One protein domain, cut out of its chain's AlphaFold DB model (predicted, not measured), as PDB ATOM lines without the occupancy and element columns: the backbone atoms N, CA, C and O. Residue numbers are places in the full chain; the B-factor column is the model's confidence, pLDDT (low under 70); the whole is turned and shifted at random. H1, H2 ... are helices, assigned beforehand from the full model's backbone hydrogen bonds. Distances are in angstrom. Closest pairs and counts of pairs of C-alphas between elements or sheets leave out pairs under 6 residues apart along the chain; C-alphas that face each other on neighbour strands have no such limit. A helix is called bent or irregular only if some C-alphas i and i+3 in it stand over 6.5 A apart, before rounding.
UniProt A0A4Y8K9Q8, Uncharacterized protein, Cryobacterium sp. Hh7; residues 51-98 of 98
ATOM      1  N   PRO A  51      76.499 132.229  81.749       83.44
ATOM      2  CA  PRO A  51      77.427 131.944  82.839       83.44
ATOM      3  C   PRO A  51      76.984 130.803  83.761       83.44
ATOM      4  O   PRO A  51      77.833 130.053  84.241       83.44
ATOM      5  N   GLU A  52      75.675 130.643  83.972       88.81
ATOM      6  CA  GLU A  52      75.099 129.588  84.814       88.81
ATOM      7  C   GLU A  52      75.353 128.172  84.265       88.81
ATOM      8  O   GLU A  52      75.583 127.239  85.035       88.81
ATOM      9  N   TRP A  53      75.423 128.013  82.938       87.25
ATOM     10  CA  TRP A  53      75.640 126.722  82.277       87.25
ATOM     11  C   TRP A  53      77.121 126.420  82.016       87.25
ATOM     12  O   TRP A  53      77.468 125.279  81.700       87.25
ATOM     13  N   ARG A  54      78.030 127.391  82.194       84.62
ATOM     14  CA  ARG A  54      79.466 127.214  81.893       84.62
ATOM     15  C   ARG A  54      80.112 126.092  82.693       84.62
ATOM     16  O   ARG A  54      80.893 125.327  82.137       84.62
ATOM     17  N   THR A  55      79.767 125.951  83.971       87.62
ATOM     18  CA  THR A  55      80.316 124.883  84.822       87.62
ATOM     19  C   THR A  55      79.915 123.496  84.317       87.62
ATOM     20  O   THR A  55      80.747 122.591  84.277       87.62
ATOM     21  N   LEU A  56      78.659 123.336  83.884       89.56
ATOM     22  CA  LEU A  56      78.160 122.091  83.292       89.56
ATOM     23  C   LEU A  56      78.790 121.822  81.924       89.56
ATOM     24  O   LEU A  56      79.151 120.688  81.620       89.56
ATOM     25  N   LEU A  57      78.988 122.861  81.113       87.62
ATOM     26  CA  LEU A  57      79.684 122.727  79.837       87.62
ATOM     27  C   LEU A  57      81.138 122.277  80.041       87.62
ATOM     28  O   LEU A  57      81.601 121.362  79.364       87.62
ATOM     29  N   TYR A  58      81.857 122.868  80.999       87.31
ATOM     30  CA  TYR A  58      83.235 122.480  81.308       87.31
ATOM     31  C   TYR A  58      83.332 121.051  81.835       87.31
ATOM     32  O   TYR A  58      84.242 120.321  81.431       87.31
ATOM     33  N   SER A  59      82.407 120.616  82.697       90.38
ATOM     34  CA  SER A  59      82.397 119.233  83.183       90.38
ATOM     35  C   SER A  59      82.084 118.240  82.060       90.38
ATOM     36  O   SER A  59      82.767 117.220  81.956       90.38
ATOM     37  N   LEU A  60      81.150 118.571  81.160       91.31
ATOM     38  CA  LEU A  60      80.836 117.770  79.975       91.31
ATOM     39  C   LEU A  60      82.051 117.635  79.048       91.31
ATOM     40  O   LEU A  60      82.419 116.526  78.665       91.31
ATOM     41  N   VAL A  61      82.709 118.750  78.719       89.69
ATOM     42  CA  VAL A  61      83.916 118.750  77.878       89.69
ATOM     43  C   VAL A  61      85.032 117.948  78.543       89.69
ATOM     44  O   VAL A  61      85.673 117.131  77.887       89.69
ATOM     45  N   THR A  62      85.230 118.112  79.851       90.62
ATOM     46  CA  THR A  62      86.228 117.342  80.607       90.62
ATOM     47  C   THR A  62      85.931 115.845  80.541       90.62
ATOM     48  O   THR A  62      86.827 115.052  80.254       90.62
ATOM     49  N   ALA A  63      84.671 115.447  80.735       91.69
ATOM     50  CA  ALA A  63      84.250 114.055  80.624       91.69
ATOM     51  C   ALA A  63      84.493 113.492  79.213       91.69
ATOM     52  O   ALA A  63      85.009 112.382  79.079       91.69
ATOM     53  N   LEU A  64      84.202 114.269  78.163       92.88
ATOM     54  CA  LEU A  64      84.480 113.885  76.775       92.88
ATOM     55  C   LEU A  64      85.978 113.711  76.513       92.88
ATOM     56  O   LEU A  64      86.372 112.735  75.880       92.88
ATOM     57  N   VAL A  65      86.820 114.612  77.025       92.25
ATOM     58  CA  VAL A  65      88.282 114.513  76.894       92.25
ATOM     59  C   VAL A  65      88.811 113.267  77.598       92.25
ATOM     60  O   VAL A  65      89.616 112.540  77.019       92.25
ATOM     61  N   ILE A  66      88.335 112.976  78.813       91.06
ATOM     62  CA  ILE A  66      88.697 111.755  79.545       91.06
ATOM     63  C   ILE A  66      88.302 110.522  78.730       91.06
ATOM     64  O   ILE A  66      89.121 109.628  78.516       91.06
ATOM     65  N   LEU A  67      87.067 110.481  78.232       92.69
ATOM     66  CA  LEU A  67      86.569 109.354  77.451       92.69
ATOM     67  C   LEU A  67      87.367 109.168  76.153       92.69
ATOM     68  O   LEU A  67      87.739 108.042  75.823       92.69
ATOM     69  N   ALA A  68      87.698 110.259  75.461       90.81
ATOM     70  CA  ALA A  68      88.549 110.238  74.276       90.81
ATOM     71  C   ALA A  68      89.964 109.736  74.599       90.81
ATOM     72  O   ALA A  68      90.490 108.894  73.874       90.81
ATOM     73  N   TYR A  69      90.558 110.191  75.706       87.19
ATOM     74  CA  TYR A  69      91.863 109.721  76.171       87.19
ATOM     75  C   TYR A  69      91.857 108.211  76.422       87.19
ATOM     76  O   TYR A  69      92.702 107.493  75.886       87.19
ATOM     77  N   TYR A  70      90.870 107.709  77.170       87.56
ATOM     78  CA  TYR A  70      90.732 106.276  77.430       87.56
ATOM     79  C   TYR A  70      90.497 105.479  76.146       87.56
ATOM     80  O   TYR A  70      91.122 104.436  75.952       87.56
ATOM     81  N   ALA A  71      89.639 105.965  75.246       89.19
ATOM     82  CA  ALA A  71      89.370 105.312  73.970       89.19
ATOM     83  C   ALA A  71      90.631 105.231  73.094       89.19
ATOM     84  O   ALA A  71      90.933 104.165  72.554       89.19
ATOM     85  N   LEU A  72      91.398 106.322  73.004       88.62
ATOM     86  CA  LEU A  72      92.667 106.374  72.275       88.62
ATOM     87  C   LEU A  72      93.707 105.444  72.889       88.62
ATOM     88  O   LEU A  72      94.326 104.669  72.162       88.62
ATOM     89  N   ALA A  73      93.864 105.465  74.212       87.19
ATOM     90  CA  ALA A  73      94.795 104.588  74.911       87.19
ATOM     91  C   ALA A  73      94.450 103.109  74.684       87.19
ATOM     92  O   ALA A  73      95.333 102.309  74.384       87.19
ATOM     93  N   ARG A  74      93.160 102.749  74.730       84.50
ATOM     94  CA  ARG A  74      92.675 101.387  74.454       84.50
ATOM     95  C   ARG A  74      92.907 100.985  72.998       84.50
ATOM     96  O   ARG A  74      93.289  99.853  72.715       84.50
ATOM     97  N   TRP A  75      92.662 101.897  72.060       86.50
ATOM     98  CA  TRP A  75      92.855 101.652  70.631       86.50
ATOM     99  C   TRP A  75      94.337 101.484  70.271       86.50
ATOM    100  O   TRP A  75      94.693 100.536  69.571       86.50
ATOM    101  N   LEU A  76      95.206 102.345  70.807       86.31
ATOM    102  CA  LEU A  76      96.661 102.219  70.695       86.31
ATOM    103  C   LEU A  76      97.158 100.945  71.383       86.31
ATOM    104  O   LEU A  76      97.997 100.246  70.821       86.31
ATOM    105  N   GLY A  77      96.594 100.603  72.542       81.88
ATOM    106  CA  GLY A  77      96.901  99.390  73.300       81.88
ATOM    107  C   GLY A  77      96.632  98.098  72.539       81.88
ATOM    108  O   GLY A  77      97.478  97.205  72.532       81.88
ATOM    109  N   LYS A  78      95.518  98.036  71.791       81.19
ATOM    110  CA  LYS A  78      95.202  96.903  70.900       81.19
ATOM    111  C   LYS A  78      96.294  96.637  69.866       81.19
ATOM    112  O   LYS A  78      96.485  95.489  69.478       81.19
ATOM    113  N   ARG A  79      96.981  97.682  69.394       81.88
ATOM    114  CA  ARG A  79      98.122  97.535  68.485       81.88
ATOM    115  C   ARG A  79      99.401  97.277  69.269       81.88
ATOM    116  O   ARG A  79     100.081  96.303  68.967       81.88
ATOM    117  N   TRP A  80      99.724  98.106  70.263       80.31
ATOM    118  CA  TRP A  80     100.974  98.046  71.023       80.31
ATOM    119  C   TRP A  80     100.704  97.996  72.544       80.31
ATOM    120  O   TRP A  80     100.535  99.044  73.175       80.31
ATOM    121  N   PRO A  81     100.768  96.813  73.185       76.31
ATOM    122  CA  PRO A  81     100.419  96.655  74.605       76.31
ATOM    123  C   PRO A  81     101.334  97.438  75.565       76.31
ATOM    124  O   PRO A  81     100.936  97.797  76.674       76.31
ATOM    125  N   LYS A  82     102.559  97.773  75.132       78.75
ATOM    126  CA  LYS A  82     103.476  98.637  75.895       78.75
ATOM    127  C   LYS A  82     102.994 100.091  75.983       78.75
ATOM    128  O   LYS A  82     103.252 100.732  76.997       78.75
ATOM    129  N   ILE A  83     102.288 100.604  74.967       76.38
ATOM    130  CA  ILE A  83     101.722 101.964  75.002       76.38
ATOM    131  C   ILE A  83     100.585 102.035  76.016       76.38
ATOM    132  O   ILE A  83     100.521 102.992  76.778       76.38
ATOM    133  N   GLU A  84      99.732 101.010  76.079       75.31
ATOM    134  CA  GLU A  84      98.650 100.964  77.070       75.31
ATOM    135  C   GLU A  84      99.209 101.023  78.494       75.31
ATOM    136  O   GLU A  84      98.742 101.814  79.305       75.31
ATOM    137  N   THR A  85     100.282 100.271  78.761       78.19
ATOM    138  CA  THR A  85     100.952 100.278  80.073       78.19
ATOM    139  C   THR A  85     101.622 101.622  80.386       78.19
ATOM    140  O   THR A  85     101.687 102.025  81.542       78.19
ATOM    141  N   LEU A  86     102.128 102.333  79.374       80.38
ATOM    142  CA  LEU A  86     102.750 103.646  79.558       80.38
ATOM    143  C   LEU A  86     101.710 104.752  79.800       80.38
ATOM    144  O   LEU A  86     101.925 105.617  80.642       80.38
ATOM    145  N   MET A  87     100.587 104.725  79.075       79.56
ATOM    146  CA  MET A  87      99.544 105.754  79.156       79.56
ATOM    147  C   MET A  87      98.572 105.538  80.320       79.56
ATOM    148  O   MET A  87      98.172 106.499  80.976       79.56
ATOM    149  N   LEU A  88      98.159 104.294  80.570       79.81
ATOM    150  CA  LEU A  88      97.193 103.946  81.619       79.81
ATOM    151  C   LEU A  88      97.865 103.403  82.886       79.81
ATOM    152  O   LEU A  88      97.192 103.197  83.894       79.81
ATOM    153  N   GLY A  89      99.181 103.194  82.854       76.19
ATOM    154  CA  GLY A  89      99.913 102.546  83.932       76.19
ATOM    155  C   GLY A  89      99.817 101.020  83.882       76.19
ATOM    156  O   GLY A  89      99.186 100.416  83.014       76.19
ATOM    157  N   SER A  90     100.481 100.373  84.838       72.75
ATOM    158  CA  SER A  90     100.425  98.921  85.005       72.75
ATOM    159  C   SER A  90      99.231  98.537  85.873       72.75
ATOM    160  O   SER A  90      99.096  99.028  86.989       72.75
ATOM    161  N   SER A  91      98.412  97.595  85.404       66.62
ATOM    162  CA  SER A  91      97.327  96.989  86.189       66.62
ATOM    163  C   SER A  91      97.809  95.939  87.199       66.62
ATOM    164  O   SER A  91      96.997  95.365  87.923       66.62
ATOM    165  N   LYS A  92      99.117  95.651  87.253       74.50
ATOM    166  CA  LYS A  92      99.679  94.686  88.206       74.50
ATOM    167  C   LYS A  92      99.537  95.201  89.636       74.50
ATOM    168  O   LYS A  92     100.004  96.293  89.950       74.50
ATOM    169  N   THR A  93      98.952  94.380  90.501       71.75
ATOM    170  CA  THR A  93      98.916  94.614  91.944       71.75
ATOM    171  C   THR A  93     100.339  94.597  92.518       71.75
ATOM    172  O   THR A  93     101.104  93.675  92.218       71.75
ATOM    173  N   PRO A  94     100.732  95.605  93.318       76.00
ATOM    174  CA  PRO A  94     102.038  95.606  93.964       76.00
ATOM    175  C   PRO A  94     102.098  94.495  95.019       76.00
ATOM    176  O   PRO A  94     101.220  94.394  95.874       76.00
ATOM    177  N   VAL A  95     103.134  93.660  94.953       83.38
ATOM    178  CA  VAL A  95     103.435  92.668  95.991       83.38
ATOM    179  C   VAL A  95     104.386  93.333  96.976       83.38
ATOM    180  O   VAL A  95     105.541  93.590  96.642       83.38
ATOM    181  N   TYR A  96     103.890  93.641  98.169       80.62
ATOM    182  CA  TYR A  96     104.726  94.121  99.262       80.62
ATOM    183  C   TYR A  96     105.207  92.910 100.056       80.62
ATOM    184  O   TYR A  96     104.397  92.141 100.574       80.62
ATOM    185  N   THR A  97     106.519  92.706 100.116       75.06
ATOM    186  CA  THR A  97     107.120  91.787 101.084       75.06
ATOM    187  C   THR A  97     106.984  92.399 102.475       75.06
ATOM    188  O   THR A  97     107.316  93.574 102.642       75.06
ATOM    189  N   ALA A  98     106.447  91.618 103.415       73.00
ATOM    190  CA  ALA A  98     106.322  91.988 104.824       73.00
ATOM    191  C   ALA A  98     107.691  92.103 105.507       73.00
ATOM    192  O   ALA A  98     108.611  91.356 105.098       73.00
TER     193      ALA A  98
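This is residues 51 to 98 of the 98 residues of an uncharacterized protein of Cryobacterium sp. Hh7 (UniProt A0A4Y8K9Q8). One long helix, H1, makes a rod whose far end folds back through a tight turn into a short helix, H2, a lopsided helical hairpin; past H2 the chain's last residues, 91 to 98, stick out as a tail. At the other end residues 51 to 68 of H1 also stand free. The printed part has 48 residues with two named helices, H1 then H2, and no named strand: all helix. It is extended, with a radius of gyration of the C-alphas of 16.3 A, and spans 52 by 34 by 10 A, only just flat.

H1, residues 51 to 79, runs 42.6 A from C-alpha 51 at (77.427, 131.944, 82.839) to C-alpha 79 at (98.122, 97.535, 68.485). It is irregular: C-alphas 52 and 55 are 7.0 A apart. H2, residues 81 to 88, ends with C-alpha 88 at (97.193, 103.946, 81.619).

H1 touches H2 with residues 73 to 77 alone; the closest C-alphas, of Gly 77 and Glu 84, are 4.4 A apart. The two form a helical hairpin, running opposite ways at a shallow tilt of 20 degrees. Every O i to N i+4 pair is within hydrogen-bond range in H2, and 22 of 25 in H1.

The C-alphas farthest apart, of Pro 51 and Ala 98, are 54.0 A apart. The printed part has no cut, and the link from H1 to H2 is tight. Mean pLDDT of the printed part is 83.5; residue 91 is under 70.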